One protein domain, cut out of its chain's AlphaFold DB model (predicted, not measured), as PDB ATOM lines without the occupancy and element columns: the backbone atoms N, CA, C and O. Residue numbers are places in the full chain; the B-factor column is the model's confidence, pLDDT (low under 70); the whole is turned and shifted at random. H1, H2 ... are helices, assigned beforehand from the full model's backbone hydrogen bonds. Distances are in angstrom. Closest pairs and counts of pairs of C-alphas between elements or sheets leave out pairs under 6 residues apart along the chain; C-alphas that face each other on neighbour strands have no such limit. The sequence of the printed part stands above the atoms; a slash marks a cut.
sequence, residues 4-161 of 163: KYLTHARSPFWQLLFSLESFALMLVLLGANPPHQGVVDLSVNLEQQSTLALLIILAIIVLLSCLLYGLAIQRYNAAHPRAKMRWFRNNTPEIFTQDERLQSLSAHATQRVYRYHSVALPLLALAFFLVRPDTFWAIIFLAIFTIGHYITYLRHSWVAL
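AT A GLANCE: This is residues 4 to 161 of the 163 residues of an uncharacterized protein of Candidatus Saccharibacteria bacterium (UniProt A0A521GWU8). Four long helices stand side by side in a single row, H2, H1, H5, H4, each running opposite to its neighbours, as a loose, flat slab. The short helix H3 packs at one end on the first turns of H4, and residues 35 to 43 stick out at the other end. The printed part has 158 residues with five named helices, H1 to H5, and no named strand: all helix. It is loose, with a radius of gyration of the C-alphas of 20.0 A, and spans 65 by 41 by 24 A.

IN THESE COORDINATES: Find C-alpha 12 at (46.140, -32.006, 38.600); from there H1, residues 12 to 31, runs 29.2 A. H2, residues 42 to 79, is the longest at 56.3 A. H3 is residues 93 to 96. H4, residues 100 to 131, runs 45.4 A with a kink of 26 degrees near residue 120. H5, residues 135 to 159, runs 36.2 A to C-alpha 159 at (45.771, -19.305, 32.519).

HOW THE PARTS SIT: H1 and H2 form a helical hairpin at a shallow tilt of 16 degrees; H2 touches H1 with residues 51 to 69 alone, closest at the C-alphas of Glu 21 and Val 62, 6.7 A. H1 touches H5, opposite ways at 9 degrees, a shallow tilt; look at C-alphas 16 and 150, their closest, 6.3 A apart. H4 and H5 form the other helical hairpin, at a shallow tilt of 23 degrees, with Ala 109 and Tyr 153 the closest C-alphas at 5.3 A. H4 touches H3 with residues 102 to 106 alone, closest at the C-alphas of Glu 94 and Gln 103, 6.2 A. H2 is apart from H4 and H5. Every O i to N i+4 pair is within hydrogen-bond range in H1 and H2, 27 of 28 in H4 and 19 of 21 in H5; H3 is too short for one.

THE WHOLE: The C-alphas of Val 39 and Glu 100 are the farthest apart, 65.7 A. The printed part has no cut; the link from H2 to H3, 13 residues, is long. Look for pLDDT under 70 at, among others, residues 33 to 44 and 89 to 99.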
ATOM      1  N   LYS A   4      47.563 -32.612  25.097       64.00
ATOM      2  CA  LYS A   4      48.837 -33.043  25.689       64.00
ATOM      3  C   LYS A   4      49.052 -32.593  27.143       64.00
ATOM      4  O   LYS A   4      49.724 -33.304  27.878       64.00
ATOM      5  N   TYR A   5      48.499 -31.457  27.571       65.94
ATOM      6  CA  TYR A   5      48.694 -30.979  28.947       65.94
ATOM      7  C   TYR A   5      47.794 -31.700  29.952       65.94
ATOM      8  O   TYR A   5      48.235 -31.990  31.060       65.94
ATOM      9  N   LEU A   6      46.564 -32.057  29.562       66.94
ATOM     10  CA  LEU A   6      45.658 -32.829  30.423       66.94
ATOM     11  C   LEU A   6      46.251 -34.190  30.791       66.94
ATOM     12  O   LEU A   6      46.164 -34.618  31.934       66.94
ATOM     13  N   THR A   7      46.891 -34.832  29.816       69.88
ATOM     14  CA  THR A   7      47.477 -36.172  29.948       69.88
ATOM     15  C   THR A   7      48.899 -36.158  30.508       69.88
ATOM     16  O   THR A   7      49.510 -37.216  30.674       69.88
ATOM     17  N   HIS A   8      49.442 -34.982  30.836       78.12
ATOM     18  CA  HIS A   8      50.759 -34.878  31.444       78.12
ATOM     19  C   HIS A   8      50.753 -35.517  32.840       78.12
ATOM     20  O   HIS A   8      49.824 -35.328  33.621       78.12
ATOM     21  N   ALA A   9      51.809 -36.253  33.191       76.31
ATOM     22  CA  ALA A   9      51.861 -37.017  34.440       76.31
ATOM     23  C   ALA A   9      51.815 -36.147  35.713       76.31
ATOM     24  O   ALA A   9      51.419 -36.623  36.765       76.31
ATOM     25  N   ARG A  10      52.200 -34.866  35.622       74.81
ATOM     26  CA  ARG A  10      52.097 -33.884  36.726       74.81
ATOM     27  C   ARG A  10      50.773 -33.118  36.756       74.81
ATOM     28  O   ARG A  10      50.616 -32.227  37.578       74.81
ATOM     29  N   SER A  11      49.866 -33.394  35.823       77.69
ATOM     30  CA  SER A  11      48.627 -32.637  35.707       77.69
ATOM     31  C   SER A  11      47.728 -32.883  36.927       77.69
ATOM     32  O   SER A  11      47.508 -34.049  37.274       77.69
ATOM     33  N   PRO A  12      47.121 -31.837  37.523       76.62
ATOM     34  CA  PRO A  12      46.140 -32.006  38.600       76.62
ATOM     35  C   PRO A  12      44.866 -32.699  38.100       76.62
ATOM     36  O   PRO A  12      44.039 -33.140  38.892       76.62
ATOM     37  N   PHE A  13      44.718 -32.834  36.777       83.06
ATOM     38  CA  PHE A  13      43.653 -33.599  36.143       83.06
ATOM     39  C   PHE A  13      43.561 -35.033  36.674       83.06
ATOM     40  O   PHE A  13      42.458 -35.496  36.938       83.06
ATOM     41  N   TRP A  14      44.693 -35.718  36.882       84.81
ATOM     42  CA  TRP A  14      44.684 -37.085  37.414       84.81
ATOM     43  C   TRP A  14      44.086 -37.137  38.820       84.81
ATOM     44  O   TRP A  14      43.280 -38.009  39.114       84.81
ATOM     45  N   GLN A  15      44.423 -36.166  39.669       85.88
ATOM     46  CA  GLN A  15      43.887 -36.081  41.026       85.88
ATOM     47  C   GLN A  15      42.381 -35.780  41.024       85.88
ATOM     48  O   GLN A  15      41.630 -36.403  41.774       85.88
ATOM     49  N   LEU A  16      41.929 -34.886  40.136       88.75
ATOM     50  CA  LEU A  16      40.505 -34.625  39.931       88.75
ATOM     51  C   LEU A  16      39.773 -35.885  39.445       88.75
ATOM     52  O   LEU A  16      38.753 -36.243  40.030       88.75
ATOM     53  N   LEU A  17      40.301 -36.583  38.435       90.94
ATOM     54  CA  LEU A  17      39.719 -37.819  37.905       90.94
ATOM     55  C   LEU A  17      39.564 -38.878  39.005       90.94
ATOM     56  O   LEU A  17      38.453 -39.350  39.238       90.94
ATOM     57  N   PHE A  18      40.636 -39.171  39.749       90.81
ATOM     58  CA  PHE A  18      40.584 -40.137  40.849       90.81
ATOM     59  C   PHE A  18      39.620 -39.715  41.963       90.81
ATOM     60  O   PHE A  18      38.953 -40.566  42.554       90.81
ATOM     61  N   SER A  19      39.505 -38.412  42.249       91.19
ATOM     62  CA  SER A  19      38.530 -37.928  43.232       91.19
ATOM     63  C   SER A  19      37.089 -38.177  42.775       91.19
ATOM     64  O   SER A  19      36.287 -38.677  43.559       91.19
ATOM     65  N   LEU A  20      36.771 -37.920  41.500       93.44
ATOM     66  CA  LEU A  20      35.440 -38.154  40.931       93.44
ATOM     67  C   LEU A  20      35.074 -39.639  40.936       93.44
ATOM     68  O   LEU A  20      33.973 -39.997  41.351       93.44
ATOM     69  N   GLU A  21      36.008 -40.501  40.531       93.38
ATOM     70  CA  GLU A  21      35.831 -41.953  40.582       93.38
ATOM     71  C   GLU A  21      35.593 -42.442  42.018       93.38
ATOM     72  O   GLU A  21      34.703 -43.259  42.257       93.38
ATOM     73  N   SER A  22      36.326 -41.891  42.990       91.50
ATOM     74  CA  SER A  22      36.157 -42.225  44.408       91.50
ATOM     75  C   SER A  22      34.780 -41.813  44.935       91.50
ATOM     76  O   SER A  22      34.137 -42.599  45.629       91.50
ATOM     77  N   PHE A  23      34.288 -40.619  44.580       94.06
ATOM     78  CA  PHE A  23      32.940 -40.185  44.965       94.06
ATOM     79  C   PHE A  23      31.854 -41.042  44.317       94.06
ATOM     80  O   PHE A  23      30.911 -41.436  45.001       94.06
ATOM     81  N   ALA A  24      32.000 -41.382  43.035       93.00
ATOM     82  CA  ALA A  24      31.086 -42.302  42.366       93.00
ATOM     83  C   ALA A  24      31.043 -43.656  43.094       93.00
ATOM     84  O   ALA A  24      29.965 -44.187  43.344       93.00
ATOM     85  N   LEU A  25      32.200 -44.171  43.517       92.31
ATOM     86  CA  LEU A  25      32.292 -45.450  44.217       92.31
ATOM     87  C   LEU A  25      31.637 -45.388  45.598       92.31
ATOM     88  O   LEU A  25      30.882 -46.289  45.953       92.31
ATOM     89  N   MET A  26      31.848 -44.300  46.345       91.00
ATOM     90  CA  MET A  26      31.174 -44.072  47.626       91.00
ATOM     91  C   MET A  26      29.647 -44.021  47.482       91.00
ATOM     92  O   MET A  26      28.948 -44.615  48.299       91.00
ATOM     93  N   LEU A  27      29.124 -43.359  46.444       90.94
ATOM     94  CA  LEU A  27      27.678 -43.278  46.202       90.94
ATOM     95  C   LEU A  27      27.071 -44.644  45.866       90.94
ATOM     96  O   LEU A  27      26.022 -44.995  46.404       90.94
ATOM     97  N   VAL A  28      27.742 -45.436  45.026       89.75
ATOM     98  CA  VAL A  28      27.269 -46.785  44.679       89.75
ATOM     99  C   VAL A  28      27.324 -47.713  45.896       89.75
ATOM    100  O   VAL A  28      26.373 -48.449  46.141       89.75
ATOM    101  N   LEU A  29      28.389 -47.647  46.703       87.75
ATOM    102  CA  LEU A  29      28.495 -48.430  47.941       87.75
ATOM    103  C   LEU A  29      27.442 -48.038  48.984       87.75
ATOM    104  O   LEU A  29      26.956 -48.905  49.710       87.75
ATOM    105  N   LEU A  30      27.073 -46.758  49.056       85.69
ATOM    106  CA  LEU A  30      25.991 -46.310  49.929       85.69
ATOM    107  C   LEU A  30      24.645 -46.903  49.485       85.69
ATOM    108  O   LEU A  30      23.897 -47.396  50.324       85.69
ATOM    109  N   GLY A  31      24.366 -46.913  48.178       78.69
ATOM    110  CA  GLY A  31      23.156 -47.526  47.616       78.69
ATOM    111  C   GLY A  31      23.118 -49.057  47.726       78.69
ATOM    112  O   GLY A  31      22.041 -49.635  47.810       78.69
ATOM    113  N   ALA A  32      24.279 -49.717  47.780       76.25
ATOM    114  CA  ALA A  32      24.396 -51.176  47.851       76.25
ATOM    115  C   ALA A  32      24.022 -51.794  49.212       76.25
ATOM    116  O   ALA A  32      23.935 -53.018  49.307       76.25
ATOM    117  N   ASN A  33      23.813 -50.984  50.255       68.19
ATOM    118  CA  ASN A  33      23.476 -51.449  51.605       68.19
ATOM    119  C   ASN A  33      22.047 -51.026  52.014       68.19
ATOM    120  O   ASN A  33      21.898 -50.181  52.901       68.19
ATOM    121  N   PRO A  34      20.979 -51.567  51.396       59.97
ATOM    122  CA  PRO A  34      19.624 -51.278  51.845       59.97
ATOM    123  C   PRO A  34      19.367 -51.901  53.233       59.97
ATOM    124  O   PRO A  34      19.843 -53.006  53.514       59.97
ATOM    125  N   PRO A  35      18.611 -51.225  54.119       57.34
ATOM    126  CA  PRO A  35      18.249 -51.774  55.421       57.34
ATOM    127  C   PRO A  35      17.455 -53.071  55.230       57.34
ATOM    128  O   PRO A  35      16.430 -53.081  54.554       57.34
ATOM    129  N   HIS A  36      17.944 -54.168  55.813       54.78
ATOM    130  CA  HIS A  36      17.343 -55.497  55.712       54.78
ATOM    131  C   HIS A  36      15.866 -55.486  56.141       54.78
ATOM    132  O   HIS A  36      15.556 -55.514  57.331       54.78
ATOM    133  N   GLN A  37      14.949 -55.489  55.173       55.31
ATOM    134  CA  GLN A  37      13.551 -55.851  55.388       55.31
ATOM    135  C   GLN A  37      13.343 -57.247  54.798       55.31
ATOM    136  O   GLN A  37      13.619 -57.491  53.628       55.31
ATOM    137  N   GLY A  38      12.967 -58.190  55.664       54.53
ATOM    138  CA  GLY A  38      13.026 -59.640  55.451       54.53
ATOM    139  C   GLY A  38      11.987 -60.229  54.496       54.53
ATOM    140  O   GLY A  38      11.379 -61.241  54.832       54.53
ATOM    141  N   VAL A  39      11.801 -59.645  53.315       60.22
ATOM    142  CA  VAL A  39      11.010 -60.242  52.233       60.22
ATOM    143  C   VAL A  39      11.914 -60.374  51.010       60.22
ATOM    144  O   VAL A  39      12.388 -59.384  50.459       60.22
ATOM    145  N   VAL A  40      12.219 -61.614  50.621       64.00
ATOM    146  CA  VAL A  40      13.002 -61.912  49.413       64.00
ATOM    147  C   VAL A  40      12.085 -61.733  48.204       64.00
ATOM    148  O   VAL A  40      11.506 -62.694  47.702       64.00
ATOM    149  N   ASP A  41      11.928 -60.488  47.764       67.81
ATOM    150  CA  ASP A  41      11.208 -60.153  46.539       67.81
ATOM    151  C   ASP A  41      12.136 -60.252  45.317       67.81
ATOM    152  O   ASP A  41      13.315 -59.895  45.355       67.81
ATOM    153  N   LEU A  42      11.598 -60.720  44.186       66.06
ATOM    154  CA  LEU A  42      12.331 -60.837  42.916       66.06
ATOM    155  C   LEU A  42      12.921 -59.485  42.449       66.06
ATOM    156  O   LEU A  42      13.966 -59.463  41.799       66.06
ATOM    157  N   SER A  43      12.284 -58.366  42.809       63.81
ATOM    158  CA  SER A  43      12.766 -57.000  42.557       63.81
ATOM    159  C   SER A  43      14.080 -56.693  43.284       63.81
ATOM    160  O   SER A  43      14.986 -56.130  42.672       63.81
ATOM    161  N   VAL A  44      14.230 -57.139  44.536       66.94
ATOM    162  CA  VAL A  44      15.453 -56.950  45.341       66.94
ATOM    163  C   VAL A  44      16.644 -57.650  44.682       66.94
ATOM    164  O   VAL A  44      17.742 -57.096  44.614       66.94
ATOM    165  N   ASN A  45      16.420 -58.833  44.101       70.75
ATOM    166  CA  ASN A  45      17.464 -59.570  43.385       70.75
ATOM    167  C   ASN A  45      17.944 -58.837  42.117       70.75
ATOM    168  O   ASN A  45      19.139 -58.862  41.818       70.75
ATOM    169  N   LEU A  46      17.048 -58.173  41.376       72.62
ATOM    170  CA  LEU A  46      17.407 -57.400  40.178       72.62
ATOM    171  C   LEU A  46      18.159 -56.107  40.532       72.62
ATOM    172  O   LEU A  46      19.169 -55.791  39.899       72.62
ATOM    173  N   GLU A  47      17.725 -55.389  41.569       75.94
ATOM    174  CA  GLU A  47      18.406 -54.178  42.049       75.94
ATOM    175  C   GLU A  47      19.819 -54.492  42.558       75.94
ATOM    176  O   GLU A  47      20.787 -53.814  42.191       75.94
ATOM    177  N   GLN A  48      19.977 -55.582  43.312       78.38
ATOM    178  CA  GLN A  48      21.278 -56.025  43.807       78.38
ATOM    179  C   GLN A  48      22.222 -56.444  42.667       78.38
ATOM    180  O   GLN A  48      23.402 -56.085  42.682       78.38
ATOM    181  N   GLN A  49      21.716 -57.141  41.639       82.69
ATOM    182  CA  GLN A  49      22.500 -57.483  40.444       82.69
ATOM    183  C   GLN A  49      22.930 -56.240  39.658       82.69
ATOM    184  O   GLN A  49      24.084 -56.152  39.236       82.69
ATOM    185  N   SER A  50      22.037 -55.260  39.492       85.62
ATOM    186  CA  SER A  50      22.357 -54.010  38.792       85.62
ATOM    187  C   SER A  50      23.420 -53.185  39.530       85.62
ATOM    188  O   SER A  50      24.351 -52.667  38.910       85.62
ATOM    189  N   THR A  51      23.351 -53.150  40.862       86.31
ATOM    190  CA  THR A  51      24.334 -52.465  41.711       86.31
ATOM    191  C   THR A  51      25.699 -53.142  41.633       86.31
ATOM    192  O   THR A  51      26.723 -52.475  41.485       86.31
ATOM    193  N   LEU A  52      25.725 -54.478  41.660       86.56
ATOM    194  CA  LEU A  52      26.952 -55.258  41.504       86.56
ATOM    195  C   LEU A  52      27.584 -55.050  40.120       86.56
ATOM    196  O   LEU A  52      28.796 -54.858  40.025       86.56
ATOM    197  N   ALA A  53      26.780 -55.016  39.054       89.19
ATOM    198  CA  ALA A  53      27.264 -54.708  37.710       89.19
ATOM    199  C   ALA A  53      27.882 -53.300  37.633       89.19
ATOM    200  O   ALA A  53      28.970 -53.134  37.078       89.19
ATOM    201  N   LEU A  54      27.236 -52.300  38.240       91.44
ATOM    202  CA  LEU A  54      27.752 -50.931  38.295       91.44
ATOM    203  C   LEU A  54      29.076 -50.841  39.071       91.44
ATOM    204  O   LEU A  54      30.004 -50.174  38.611       91.44
ATOM    205  N   LEU A  55      29.199 -51.553  40.197       91.44
ATOM    206  CA  LEU A  55      30.452 -51.650  40.956       91.44
ATOM    207  C   LEU A  55      31.582 -52.257  40.119       91.44
ATOM    208  O   LEU A  55      32.694 -51.731  40.136       91.44
ATOM    209  N   ILE A  56      31.306 -53.325  39.365       91.94
ATOM    210  CA  ILE A  56      32.299 -53.954  38.481       91.94
ATOM    211  C   ILE A  56      32.751 -52.974  37.396       91.94
ATOM    212  O   ILE A  56      33.952 -52.812  37.183       91.94
ATOM    213  N   ILE A  57      31.813 -52.294  36.733       94.50
ATOM    214  CA  ILE A  57      32.132 -51.305  35.693       94.50
ATOM    215  C   ILE A  57      33.011 -50.194  36.272       94.50
ATOM    216  O   ILE A  57      34.037 -49.848  35.687       94.50
ATOM    217  N   LEU A  58      32.650 -49.663  37.440       93.75
ATOM    218  CA  LEU A  58      33.407 -48.590  38.069       93.75
ATOM    219  C   LEU A  58      34.798 -49.053  38.520       93.75
ATOM    220  O   LEU A  58      35.772 -48.328  38.329       93.75
ATOM    221  N   ALA A  59      34.920 -50.275  39.039       91.19
ATOM    222  CA  ALA A  59      36.211 -50.870  39.369       91.19
ATOM    223  C   ALA A  59      37.108 -51.008  38.127       91.19
ATOM    224  O   ALA A  59      38.296 -50.692  38.191       91.19
ATOM    225  N   ILE A  60      36.549 -51.413  36.980       94.88
ATOM    226  CA  ILE A  60      37.281 -51.475  35.705       94.88
ATOM    227  C   ILE A  60      37.758 -50.081  35.281       94.88
ATOM    228  O   ILE A  60      38.911 -49.938  34.871       94.88
ATOM    229  N   ILE A  61      36.909 -49.055  35.406       95.56
ATOM    230  CA  ILE A  61      37.276 -47.666  35.093       95.56
ATOM    231  C   ILE A  61      38.444 -47.208  35.975       95.56
ATOM    232  O   ILE A  61      39.450 -46.741  35.445       95.56
ATOM    233  N   VAL A  62      38.369 -47.427  37.290       94.06
ATOM    234  CA  VAL A  62      39.446 -47.072  38.234       94.06
ATOM    235  C   VAL A  62      40.753 -47.790  37.889       94.06
ATOM    236  O   VAL A  62      41.823 -47.174  37.873       94.06
ATOM    237  N   LEU A  63      40.692 -49.089  37.576       93.75
ATOM    238  CA  LEU A  63      41.866 -49.865  37.163       93.75
ATOM    239  C   LEU A  63      42.476 -49.325  35.863       93.75
ATOM    240  O   LEU A  63      43.702 -49.215  35.759       93.75
ATOM    241  N   LEU A  64      41.642 -48.945  34.893       95.12
ATOM    242  CA  LEU A  64      42.092 -48.340  33.644       95.12
ATOM    243  C   LEU A  64      42.760 -46.982  33.897       95.12
ATOM    244  O   LEU A  64      43.851 -46.734  33.381       95.12
ATOM    245  N   SER A  65      42.166 -46.132  34.735       92.56
ATOM    246  CA  SER A  65      42.736 -44.840  35.133       92.56
ATOM    247  C   SER A  65      44.082 -45.004  35.842       92.56
ATOM    248  O   SER A  65      45.043 -44.300  35.516       92.56
ATOM    249  N   CYS A  66      44.214 -45.998  36.727       91.69
ATOM    250  CA  CYS A  66      45.484 -46.346  37.366       91.69
ATOM    251  C   CYS A  66      46.538 -46.789  36.344       91.69
ATOM    252  O   CYS A  66      47.681 -46.327  36.392       91.69
ATOM    253  N   LEU A  67      46.167 -47.650  35.391       93.56
ATOM    254  CA  LEU A  67      47.066 -48.101  34.329       93.56
ATOM    255  C   LEU A  67      47.560 -46.921  33.478       93.56
ATOM    256  O   LEU A  67      48.764 -46.775  33.259       93.56
ATOM    257  N   LEU A  68      46.647 -46.056  33.031       92.44
ATOM    258  CA  LEU A  68      46.978 -44.891  32.210       92.44
ATOM    259  C   LEU A  68      47.881 -43.905  32.958       92.44
ATOM    260  O   LEU A  68      48.866 -43.426  32.389       92.44
ATOM    261  N   TYR A  69      47.600 -43.648  34.236       90.19
ATOM    262  CA  TYR A  69      48.449 -42.802  35.069       90.19
ATOM    263  C   TYR A  69      49.843 -43.413  35.267       90.19
ATOM    264  O   TYR A  69      50.856 -42.721  35.148       90.19
ATOM    265  N   GLY A  70      49.921 -44.732  35.463       90.12
ATOM    266  CA  GLY A  70      51.187 -45.456  35.541       90.12
ATOM    267  C   GLY A  70      52.026 -45.335  34.272       90.12
ATOM    268  O   GLY A  70      53.221 -45.036  34.348       90.12
ATOM    269  N   LEU A  71      51.400 -45.481  33.103       90.88
ATOM    270  CA  LEU A  71      52.056 -45.263  31.811       90.88
ATOM    271  C   LEU A  71      52.524 -43.811  31.651       90.88
ATOM    272  O   LEU A  71      53.624 -43.571  31.147       90.88
ATOM    273  N   ALA A  72      51.731 -42.836  32.104       87.25
ATOM    274  CA  ALA A  72      52.117 -41.429  32.084       87.25
ATOM    275  C   ALA A  72      53.360 -41.175  32.957       87.25
ATOM    276  O   ALA A  72      54.310 -40.534  32.497       87.25
ATOM    277  N   ILE A  73      53.405 -41.729  34.174       87.12
ATOM    278  CA  ILE A  73      54.573 -41.646  35.065       87.12
ATOM    279  C   ILE A  73      55.799 -42.302  34.425       87.12
ATOM    280  O   ILE A  73      56.885 -41.722  34.456       87.12
ATOM    281  N   GLN A  74      55.654 -43.492  33.835       88.31
ATOM    282  CA  GLN A  74      56.764 -44.189  33.177       88.31
ATOM    283  C   GLN A  74      57.349 -43.359  32.031       88.31
ATOM    284  O   GLN A  74      58.560 -43.141  31.990       88.31
ATOM    285  N   ARG A  75      56.490 -42.831  31.147       87.19
ATOM    286  CA  ARG A  75      56.901 -41.941  30.049       87.19
ATOM    287  C   ARG A  75      57.612 -40.697  30.573       87.19
ATOM    288  O   ARG A  75      58.660 -40.321  30.054       87.19
ATOM    289  N   TYR A  76      57.080 -40.089  31.631       85.12
ATOM    290  CA  TYR A  76      57.698 -38.925  32.254       85.12
ATOM    291  C   TYR A  76      59.083 -39.245  32.836       85.12
ATOM    292  O   TYR A  76      60.034 -38.501  32.600       85.12
ATOM    293  N   ASN A  77      59.212 -40.356  33.563       87.50
ATOM    294  CA  ASN A  77      60.459 -40.786  34.196       87.50
ATOM    295  C   ASN A  77      61.539 -41.169  33.180       87.50
ATOM    296  O   ASN A  77      62.718 -40.943  33.450       87.50
ATOM    297  N   ALA A  78      61.144 -41.727  32.031       87.25
ATOM    298  CA  ALA A  78      62.050 -42.007  30.921       87.25
ATOM    299  C   ALA A  78      62.605 -40.712  30.305       87.25
ATOM    300  O   ALA A  78      63.800 -40.626  30.038       87.25
ATOM    301  N   ALA A  79      61.762 -39.686  30.150       84.50
ATOM    302  CA  ALA A  79      62.177 -38.378  29.642       84.50
ATOM    303  C   ALA A  79      62.975 -37.543  30.669       84.50
ATOM    304  O   ALA A  79      63.803 -36.725  30.282       84.50
ATOM    305  N   HIS A  80      62.755 -37.753  31.974       82.50
ATOM    306  CA  HIS A  80      63.358 -36.954  33.050       82.50
ATOM    307  C   HIS A  80      64.074 -37.831  34.094       82.50
ATOM    308  O   HIS A  80      63.639 -37.919  35.249       82.50
ATOM    309  N   PRO A  81      65.219 -38.452  33.747       80.69
ATOM    310  CA  PRO A  81      65.908 -39.403  34.624       80.69
ATOM    311  C   PRO A  81      66.417 -38.785  35.937       80.69
ATOM    312  O   PRO A  81      66.540 -39.498  36.934       80.69
ATOM    313  N   ARG A  82      66.678 -37.470  35.958       78.56
ATOM    314  CA  ARG A  82      67.128 -36.721  37.148       78.56
ATOM    315  C   ARG A  82      65.984 -36.273  38.070       78.56
ATOM    316  O   ARG A  82      66.238 -35.959  39.225       78.56
ATOM    317  N   ALA A  83      64.736 -36.273  37.595       73.50
ATOM    318  CA  ALA A  83      63.577 -35.737  38.316       73.50
ATOM    319  C   ALA A  83      62.414 -36.744  38.380       73.50
ATOM    320  O   ALA A  83      61.264 -36.404  38.096       73.50
ATOM    321  N   LYS A  84      62.708 -37.999  38.749       77.62
ATOM    322  CA  LYS A  84      61.729 -39.099  38.750       77.62
ATOM    323  C   LYS A  84      60.549 -38.846  39.695       77.62
ATOM    324  O   LYS A  84      60.724 -38.500  40.866       77.62
ATOM    325  N   MET A  85      59.351 -39.126  39.201       78.00
ATOM    326  CA  MET A  85      58.130 -39.238  39.986       78.00
ATOM    327  C   MET A  85      57.977 -40.648  40.558       78.00
ATOM    328  O   MET A  85      58.244 -41.647  39.883       78.00
ATOM    329  N   ARG A  86      57.547 -40.720  41.820       79.25
ATOM    330  CA  ARG A  86      57.177 -41.962  42.507       79.25
ATOM    331  C   ARG A  86      55.711 -41.864  42.913       79.25
ATOM    332  O   ARG A  86      55.268 -40.786  43.291       79.25
ATOM    333  N   TRP A  87      55.016 -42.993  42.896       69.75
ATOM    334  CA  TRP A  87      53.590 -43.101  43.215       69.75
ATOM    335  C   TRP A  87      53.210 -42.544  44.592       69.75
ATOM    336  O   TRP A  87      52.206 -41.860  44.714       69.75
ATOM    337  N   PHE A  88      54.044 -42.782  45.607       70.06
ATOM    338  CA  PHE A  88      53.754 -42.428  47.003       70.06
ATOM    339  C   PHE A  88      54.637 -41.299  47.543       70.06
ATOM    340  O   PHE A  88      54.909 -41.225  48.741       70.06
ATOM    341  N   ARG A  89      55.173 -40.432  46.675       64.62
ATOM    342  CA  ARG A  89      55.996 -39.317  47.154       64.62
ATOM    343  C   ARG A  89      55.088 -38.186  47.626       64.62
ATOM    344  O   ARG A  89      54.418 -37.570  46.813       64.62
ATOM    345  N   ASN A  90      55.157 -37.864  48.915       54.38
ATOM    346  CA  ASN A  90      54.390 -36.775  49.530       54.38
ATOM    347  C   ASN A  90      54.914 -35.361  49.193       54.38
ATOM    348  O   ASN A  90      54.457 -34.380  49.766       54.38
ATOM    349  N   ASN A  91      55.897 -35.242  48.292       54.41
ATOM    350  CA  ASN A  91      56.450 -33.944  47.917       54.41
ATOM    351  C   ASN A  91      55.918 -33.535  46.550       54.41
ATOM    352  O   ASN A  91      56.134 -34.244  45.562       54.41
ATOM    353  N   THR A  92      55.300 -32.359  46.501       55.09
ATOM    354  CA  THR A  92      54.776 -31.755  45.282       55.09
ATOM    355  C   THR A  92      55.907 -31.612  44.257       55.09
ATOM    356  O   THR A  92      56.925 -30.977  44.550       55.09
ATOM    357  N   PRO A  93      55.784 -32.197  43.054       52.56
ATOM    358  CA  PRO A  93      56.845 -32.158  42.047       52.56
ATOM    359  C   PRO A  93      57.198 -30.735  41.582       52.56
ATOM    360  O   PRO A  93      58.283 -30.530  41.038       52.56
ATOM    361  N   GLU A  94      56.306 -29.772  41.817       53.16
ATOM    362  CA  GLU A  94      56.469 -28.351  41.496       53.16
ATOM    363  C   GLU A  94      57.550 -27.662  42.347       53.16
ATOM    364  O   GLU A  94      58.258 -26.800  41.832       53.16
ATOM    365  N   ILE A  95      57.769 -28.108  43.593       47.91
ATOM    366  CA  ILE A  95      58.828 -27.593  44.488       47.91
ATOM    367  C   ILE A  95      60.228 -27.979  43.966       47.91
ATOM    368  O   ILE A  95      61.223 -27.336  44.285       47.91
ATOM    369  N   PHE A  96      60.320 -29.020  43.131       45.28
ATOM    370  CA  PHE A  96      61.583 -29.502  42.559       45.28
ATOM    371  C   PHE A  96      61.859 -29.011  41.139       45.28
ATOM    372  O   PHE A  96      62.920 -29.307  40.587       45.28
ATOM    373  N   THR A  97      60.920 -28.301  40.516       54.06
ATOM    374  CA  THR A  97      61.210 -27.615  39.257       54.06
ATOM    375  C   THR A  97      62.152 -26.463  39.578       54.06
ATOM    376  O   THR A  97      61.783 -25.569  40.328       54.06
ATOM    377  N   GLN A  98      63.367 -26.479  39.025       56.44
ATOM    378  CA  GLN A  98      64.346 -25.379  39.124       56.44
ATOM    379  C   GLN A  98      63.914 -24.127  38.335       56.44
ATOM    380  O   GLN A  98      64.729 -23.265  38.035       56.44
ATOM    381  N   ASP A  99      62.640 -24.061  37.955       67.69
ATOM    382  CA  ASP A  99      62.050 -22.976  37.200       67.69
ATOM    383  C   ASP A  99      61.259 -22.101  38.177       67.69
ATOM    384  O   ASP A  99      60.183 -22.484  38.655       67.69
ATOM    385  N   GLU A 100      61.828 -20.942  38.502       70.25
ATOM    386  CA  GLU A 100      61.240 -19.951  39.409       70.25
ATOM    387  C   GLU A 100      59.839 -19.523  38.954       70.25
ATOM    388  O   GLU A 100      58.950 -19.304  39.785       70.25
ATOM    389  N   ARG A 101      59.592 -19.482  37.636       70.25
ATOM    390  CA  ARG A 101      58.285 -19.111  37.088       70.25
ATOM    391  C   ARG A 101      57.232 -20.138  37.487       70.25
ATOM    392  O   ARG A 101      56.177 -19.751  37.983       70.25
ATOM    393  N   LEU A 102      57.530 -21.431  37.358       69.44
ATOM    394  CA  LEU A 102      56.607 -22.509  37.738       69.44
ATOM    395  C   LEU A 102      56.355 -22.566  39.251       69.44
ATOM    396  O   LEU A 102      55.229 -22.843  39.663       69.44
ATOM    397  N   GLN A 103      57.364 -22.261  40.073       72.94
ATOM    398  CA  GLN A 103      57.200 -22.180  41.530       72.94
ATOM    399  C   GLN A 103      56.310 -21.005  41.954       72.94
ATOM    400  O   GLN A 103      55.432 -21.167  42.800       72.94
ATOM    401  N   SER A 104      56.498 -19.823  41.359       78.31
ATOM    402  CA  SER A 104      55.640 -18.664  41.647       78.31
ATOM    403  C   SER A 104      54.182 -18.933  41.255       78.31
ATOM    404  O   SER A 104      53.245 -18.584  41.977       78.31
ATOM    405  N   LEU A 105      53.990 -19.647  40.146       75.19
ATOM    406  CA  LEU A 105      52.691 -20.036  39.626       75.19
ATOM    407  C   LEU A 105      51.934 -20.986  40.547       75.19
ATOM    408  O   LEU A 105      50.764 -20.747  40.863       75.19
ATOM    409  N   SER A 106      52.599 -22.042  41.007       76.56
ATOM    410  CA  SER A 106      51.998 -22.981  41.948       76.56
ATOM    411  C   SER A 106      51.723 -22.337  43.301       76.56
ATOM    412  O   SER A 106      50.670 -22.593  43.893       76.56
ATOM    413  N   ALA A 107      52.601 -21.444  43.770       80.69
ATOM    414  CA  ALA A 107      52.390 -20.683  44.996       80.69
ATOM    415  C   ALA A 107      51.125 -19.815  44.905       80.69
ATOM    416  O   ALA A 107      50.279 -19.856  45.802       80.69
ATOM    417  N   HIS A 108      50.929 -19.098  43.795       82.81
ATOM    418  CA  HIS A 108      49.714 -18.313  43.577       82.81
ATOM    419  C   HIS A 108      48.460 -19.181  43.413       82.81
ATOM    420  O   HIS A 108      47.400 -18.835  43.948       82.81
ATOM    421  N   ALA A 109      48.556 -20.321  42.720       83.56
ATOM    422  CA  ALA A 109      47.430 -21.246  42.565       83.56
ATOM    423  C   ALA A 109      47.000 -21.799  43.928       83.56
ATOM    424  O   ALA A 109      45.824 -21.746  44.292       83.56
ATOM    425  N   THR A 110      47.979 -22.210  44.728       85.25
ATOM    426  CA  THR A 110      47.800 -22.679  46.103       85.25
ATOM    427  C   THR A 110      47.191 -21.597  46.996       85.25
ATOM    428  O   THR A 110      46.221 -21.854  47.709       85.25
ATOM    429  N   GLN A 111      47.673 -20.354  46.912       87.75
ATOM    430  CA  GLN A 111      47.120 -19.231  47.673       87.75
ATOM    431  C   GLN A 111      45.627 -19.012  47.378       87.75
ATOM    432  O   GLN A 111      44.840 -18.728  48.285       87.75
ATOM    433  N   ARG A 112      45.203 -19.168  46.119       87.12
ATOM    434  CA  ARG A 112      43.784 -19.068  45.746       87.12
ATOM    435  C   ARG A 112      42.962 -20.242  46.250       87.12
ATOM    436  O   ARG A 112      41.841 -20.019  46.699       87.12
ATOM    437  N   VAL A 113      43.510 -21.454  46.221       89.56
ATOM    438  CA  VAL A 113      42.862 -22.618  46.835       89.56
ATOM    439  C   VAL A 113      42.659 -22.381  48.328       89.56
ATOM    440  O   VAL A 113      41.552 -22.596  48.817       89.56
ATOM    441  N   TYR A 114      43.648 -21.843  49.045       91.56
ATOM    442  CA  TYR A 114      43.475 -21.484  50.456       91.56
ATOM    443  C   TYR A 114      42.389 -20.429  50.665       91.56
ATOM    444  O   TYR A 114      41.560 -20.573  51.564       91.56
ATOM    445  N   ARG A 115      42.322 -19.411  49.799       92.25
ATOM    446  CA  ARG A 115      41.227 -18.431  49.837       92.25
ATOM    447  C   ARG A 115      39.868 -19.095  49.601       92.25
ATOM    448  O   ARG A 115      38.923 -18.808  50.329       92.25
ATOM    449  N   TYR A 116      39.774 -20.021  48.649       94.19
ATOM    450  CA  TYR A 116      38.573 -20.828  48.452       94.19
ATOM    451  C   TYR A 116      38.213 -21.614  49.723       94.19
ATOM    452  O   TYR A 116      37.077 -21.518  50.171       94.19
ATOM    453  N   HIS A 117      39.170 -22.289  50.375       94.25
ATOM    454  CA  HIS A 117      38.913 -23.053  51.608       94.25
ATOM    455  C   HIS A 117      38.434 -22.155  52.749       94.25
ATOM    456  O   HIS A 117      37.513 -22.537  53.466       94.25
ATOM    457  N   SER A 118      38.999 -20.950  52.880       95.19
ATOM    458  CA  SER A 118      38.609 -19.998  53.927       95.19
ATOM    459  C   SER A 118      37.146 -19.557  53.853       95.19
ATOM    460  O   SER A 118      36.589 -19.160  54.869       95.19
ATOM    461  N   VAL A 119      36.511 -19.661  52.681       95.56
ATOM    462  CA  VAL A 119      35.091 -19.324  52.481       95.56
ATOM    463  C   VAL A 119      34.233 -20.584  52.373       95.56
ATOM    464  O   VAL A 119      33.190 -20.686  53.014       95.56
ATOM    465  N   ALA A 120      34.676 -21.566  51.593       94.19
ATOM    466  CA  ALA A 120      33.917 -22.776  51.315       94.19
ATOM    467  C   ALA A 120      33.744 -23.664  52.554       94.19
ATOM    468  O   ALA A 120      32.661 -24.211  52.733       94.19
ATOM    469  N   LEU A 121      34.750 -23.783  53.433       94.75
ATOM    470  CA  LEU A 121      34.630 -24.603  54.645       94.75
ATOM    471  C   LEU A 121      33.607 -24.036  55.646       94.75
ATOM    472  O   LEU A 121      32.752 -24.805  56.082       94.75
ATOM    473  N   PRO A 122      33.608 -22.730  55.988       96.12
ATOM    474  CA  PRO A 122      32.544 -22.157  56.813       96.12
ATOM    475  C   PRO A 122      31.149 -22.307  56.203       96.12
ATOM    476  O   PRO A 122      30.210 -22.650  56.917       96.12
ATOM    477  N   LEU A 123      31.005 -22.096  54.890       94.69
ATOM    478  CA  LEU A 123      29.723 -22.284  54.201       94.69
ATOM    479  C   LEU A 123      29.262 -23.744  54.242       94.69
ATOM    480  O   LEU A 123      28.087 -24.008  54.485       94.69
ATOM    481  N   LEU A 124      30.186 -24.685  54.052       94.31
ATOM    482  CA  LEU A 124      29.921 -26.115  54.156       94.31
ATOM    483  C   LEU A 124      29.486 -26.491  55.578       94.31
ATOM    484  O   LEU A 124      28.485 -27.179  55.751       94.31
ATOM    485  N   ALA A 125      30.187 -25.991  56.599       94.31
ATOM    486  CA  ALA A 125      29.830 -26.210  57.998       94.31
ATOM    487  C   ALA A 125      28.439 -25.643  58.326       94.31
ATOM    488  O   ALA A 125      27.634 -26.319  58.968       94.31
ATOM    489  N   LEU A 126      28.126 -24.440  57.835       94.88
ATOM    490  CA  LEU A 126      26.806 -23.832  57.987       94.88
ATOM    491  C   LEU A 126      25.719 -24.667  57.295       94.88
ATOM    492  O   LEU A 126      24.680 -24.932  57.896       94.88
ATOM    493  N   ALA A 127      25.964 -25.130  56.067       91.56
ATOM    494  CA  ALA A 127      25.035 -25.990  55.338       91.56
ATOM    495  C   ALA A 127      24.761 -27.301  56.094       91.56
ATOM    496  O   ALA A 127      23.605 -27.702  56.232       91.56
ATOM    497  N   PHE A 128      25.799 -27.931  56.651       93.44
ATOM    498  CA  PHE A 128      25.661 -29.151  57.450       93.44
ATOM    499  C   PHE A 128      24.885 -28.907  58.744       93.44
ATOM    500  O   PHE A 128      24.052 -29.728  59.123       93.44
ATOM    501  N   PHE A 129      25.117 -27.772  59.405       93.94
ATOM    502  CA  PHE A 129      24.410 -27.416  60.632       93.94
ATOM    503  C   PHE A 129      22.914 -27.159  60.396       93.94
ATOM    504  O   PHE A 129      22.084 -27.609  61.187       93.94
ATOM    505  N   LEU A 130      22.574 -26.462  59.306       93.12
ATOM    506  CA  LEU A 130      21.197 -26.082  58.978       93.12
ATOM    507  C   LEU A 130      20.379 -27.241  58.405       93.12
ATOM    508  O   LEU A 130      19.235 -27.436  58.807       93.12
ATOM    509  N   VAL A 131      20.950 -27.997  57.464       91.75
ATOM    510  CA  VAL A 131      20.220 -29.031  56.711       91.75
ATOM    511  C   VAL A 131      20.318 -30.401  57.382       91.75
ATOM    512  O   VAL A 131      19.425 -31.220  57.194       91.75
ATOM    513  N   ARG A 132      21.369 -30.651  58.181       90.06
ATOM    514  CA  ARG A 132      21.696 -31.971  58.760       90.06
ATOM    515  C   ARG A 132      21.593 -33.083  57.706       90.06
ATOM    516  O   ARG A 132      20.754 -33.974  57.841       90.06
ATOM    517  N   PRO A 133      22.398 -32.992  56.633       89.00
ATOM    518  CA  PRO A 133      22.301 -33.912  55.513       89.00
ATOM    519  C   PRO A 133      22.504 -35.355  55.973       89.00
ATOM    520  O   PRO A 133      23.337 -35.631  56.839       89.00
ATOM    521  N   ASP A 134      21.769 -36.274  55.353       90.00
ATOM    522  CA  ASP A 134      22.096 -37.691  55.432       90.00
ATOM    523  C   ASP A 134      23.448 -37.981  54.749       90.00
ATOM    524  O   ASP A 134      24.084 -37.113  54.136       90.00
ATOM    525  N   THR A 135      23.912 -39.226  54.853       88.50
ATOM    526  CA  THR A 135      25.197 -39.645  54.280       88.50
ATOM    527  C   THR A 135      25.275 -39.386  52.772       88.50
ATOM    528  O   THR A 135      26.344 -39.036  52.272       88.50
ATOM    529  N   PHE A 136      24.160 -39.509  52.046       89.19
ATOM    530  CA  PHE A 136      24.122 -39.279  50.604       89.19
ATOM    531  C   PHE A 136      24.427 -37.813  50.284       89.19
ATOM    532  O   PHE A 136      25.367 -37.515  49.541       89.19
ATOM    533  N   TRP A 137      23.703 -36.885  50.909       90.00
ATOM    534  CA  TRP A 137      23.921 -35.453  50.713       90.00
ATOM    535  C   TRP A 137      25.290 -34.994  51.222       90.00
ATOM    536  O   TRP A 137      25.917 -34.136  50.599       90.00
ATOM    537  N   ALA A 138      25.803 -35.596  52.299       91.62
ATOM    538  CA  ALA A 138      27.144 -35.307  52.798       91.62
ATOM    539  C   ALA A 138      28.238 -35.645  51.765       91.62
ATOM    540  O   ALA A 138      29.146 -34.837  51.551       91.62
ATOM    541  N   ILE A 139      28.124 -36.793  51.080       92.69
ATOM    542  CA  ILE A 139      29.043 -37.182  49.995       92.69
ATOM    543  C   ILE A 139      28.958 -36.183  48.837       92.69
ATOM    544  O   ILE A 139      29.994 -35.742  48.339       92.69
ATOM    545  N   ILE A 140      27.749 -35.774  48.440       92.81
ATOM    546  CA  ILE A 140      27.552 -34.793  47.361       92.81
ATOM    547  C   ILE A 140      28.190 -33.444  47.705       92.81
ATOM    548  O   ILE A 140      28.906 -32.872  46.881       92.81
ATOM    549  N   PHE A 141      27.998 -32.939  48.925       93.31
ATOM    550  CA  PHE A 141      28.623 -31.686  49.339       93.31
ATOM    551  C   PHE A 141      30.153 -31.770  49.358       93.31
ATOM    552  O   PHE A 141      30.822 -30.838  48.905       93.31
ATOM    553  N   LEU A 142      30.716 -32.888  49.826       93.56
ATOM    554  CA  LEU A 142      32.162 -33.111  49.808       93.56
ATOM    555  C   LEU A 142      32.706 -33.219  48.372       93.56
ATOM    556  O   LEU A 142      33.787 -32.695  48.082       93.56
ATOM    557  N   ALA A 143      31.944 -33.832  47.462       93.69
ATOM    558  CA  ALA A 143      32.275 -33.899  46.043       93.69
ATOM    559  C   ALA A 143      32.304 -32.504  45.410       93.69
ATOM    560  O   ALA A 143      33.305 -32.132  44.800       93.69
ATOM    561  N   ILE A 144      31.265 -31.690  45.627       93.88
ATOM    562  CA  ILE A 144      31.209 -30.298  45.151       93.88
ATOM    563  C   ILE A 144      32.380 -29.490  45.715       93.88
ATOM    564  O   ILE A 144      33.063 -28.784  44.969       93.88
ATOM    565  N   PHE A 145      32.655 -29.628  47.014       94.88
ATOM    566  CA  PHE A 145      33.770 -28.951  47.664       94.88
ATOM    567  C   PHE A 145      35.117 -29.304  47.011       94.88
ATOM    568  O   PHE A 145      35.914 -28.411  46.706       94.88
ATOM    569  N   THR A 146      35.344 -30.594  46.751       93.44
ATOM    570  CA  THR A 146      36.577 -31.122  46.145       93.44
ATOM    571  C   THR A 146      36.713 -30.715  44.677       93.44
ATOM    572  O   THR A 146      37.787 -30.310  44.235       93.44
ATOM    573  N   ILE A 147      35.619 -30.732  43.916       91.69
ATOM    574  CA  ILE A 147      35.592 -30.224  42.540       91.69
ATOM    575  C   ILE A 147      35.941 -28.729  42.529       91.69
ATOM    576  O   ILE A 147      36.784 -28.303  41.742       91.69
ATOM    577  N   GLY A 148      35.367 -27.936  43.440       92.12
ATOM    578  CA  GLY A 148      35.685 -26.513  43.581       92.12
ATOM    579  C   GLY A 148      37.157 -26.251  43.924       92.12
ATOM    580  O   GLY A 148      37.757 -25.332  43.356       92.12
ATOM    581  N   HIS A 149      37.772 -27.094  44.766       91.88
ATOM    582  CA  HIS A 149      39.218 -27.072  45.031       91.88
ATOM    583  C   HIS A 149      40.007 -27.212  43.722       91.88
ATOM    584  O   HIS A 149      40.806 -26.332  43.382       91.88
ATOM    585  N   TYR A 150      39.761 -28.282  42.962       88.62
ATOM    586  CA  TYR A 150      40.526 -28.562  41.747       88.62
ATOM    587  C   TYR A 150      40.244 -27.562  40.631       88.62
ATOM    588  O   TYR A 150      41.181 -27.153  39.958       88.62
ATOM    589  N   ILE A 151      39.003 -27.101  40.455       86.88
ATOM    590  CA  ILE A 151      38.680 -26.046  39.481       86.88
ATOM    591  C   ILE A 151      39.426 -24.754  39.824       86.88
ATOM    592  O   ILE A 151      39.974 -24.115  38.927       86.88
ATOM    593  N   THR A 152      39.489 -24.374  41.104       87.81
ATOM    594  CA  THR A 152      40.218 -23.173  41.540       87.81
ATOM    595  C   THR A 152      41.714 -23.294  41.252       87.81
ATOM    596  O   THR A 152      42.315 -22.352  40.731       87.81
ATOM    597  N   TYR A 153      42.297 -24.462  41.533       86.12
ATOM    598  CA  TYR A 153      43.700 -24.752  41.243       86.12
ATOM    599  C   TYR A 153      43.990 -24.742  39.737       86.12
ATOM    600  O   TYR A 153      44.893 -24.050  39.257       86.12
ATOM    601  N   LEU A 154      43.188 -25.490  38.977       80.75
ATOM    602  CA  LEU A 154      43.296 -25.643  37.532       80.75
ATOM    603  C   LEU A 154      43.151 -24.278  36.859       80.75
ATOM    604  O   LEU A 154      44.057 -23.855  36.151       80.75
ATOM    605  N   ARG A 155      42.074 -23.529  37.114       81.06
ATOM    606  CA  ARG A 155      41.829 -22.227  36.467       81.06
ATOM    607  C   ARG A 155      43.039 -21.296  36.537       81.06
ATOM    608  O   ARG A 155      43.266 -20.544  35.600       81.06
ATOM    609  N   HIS A 156      43.799 -21.322  37.629       72.25
ATOM    610  CA  HIS A 156      44.967 -20.462  37.748       72.25
ATOM    611  C   HIS A 156      46.232 -21.055  37.121       72.25
ATOM    612  O   HIS A 156      46.958 -20.335  36.445       72.25
ATOM    613  N   SER A 157      46.456 -22.359  37.291       69.69
ATOM    614  CA  SER A 157      47.588 -23.051  36.663       69.69
ATOM    615  C   SER A 157      47.497 -23.078  35.131       69.69
ATOM    616  O   SER A 157      48.529 -23.002  34.476       69.69
ATOM    617  N   TRP A 158      46.293 -23.117  34.544       61.69
ATOM    618  CA  TRP A 158      46.097 -23.101  33.085       61.69
ATOM    619  C   TRP A 158      46.270 -21.722  32.458       61.69
ATOM    620  O   TRP A 158      46.909 -21.620  31.418       61.69
ATOM    621  N   VAL A 159      45.726 -20.669  33.083       58.66
ATOM    622  CA  VAL A 159      45.771 -19.305  32.519       58.66
ATOM    623  C   VAL A 159      47.206 -18.847  32.275       58.66
ATOM    624  O   VAL A 159      47.464 -18.183  31.287       58.66
ATOM    625  N   ALA A 160      48.153 -19.257  33.113       54.16
ATOM    626  CA  ALA A 160      49.539 -18.830  32.969       54.16
ATOM    627  C   ALA A 160      50.433 -19.774  32.144       54.16
ATOM    628  O   ALA A 160      51.630 -19.517  32.027       54.16
ATOM    629  N   LEU A 161      49.883 -20.882  31.628       51.31
ATOM    630  CA  LEU A 161      50.551 -21.759  30.658       51.31
ATOM    631  C   LEU A 161      50.211 -21.387  29.205       51.31
ATOM    632  O   LEU A 161      50.886 -21.869  28.294       51.31
TER     633      LEU A 161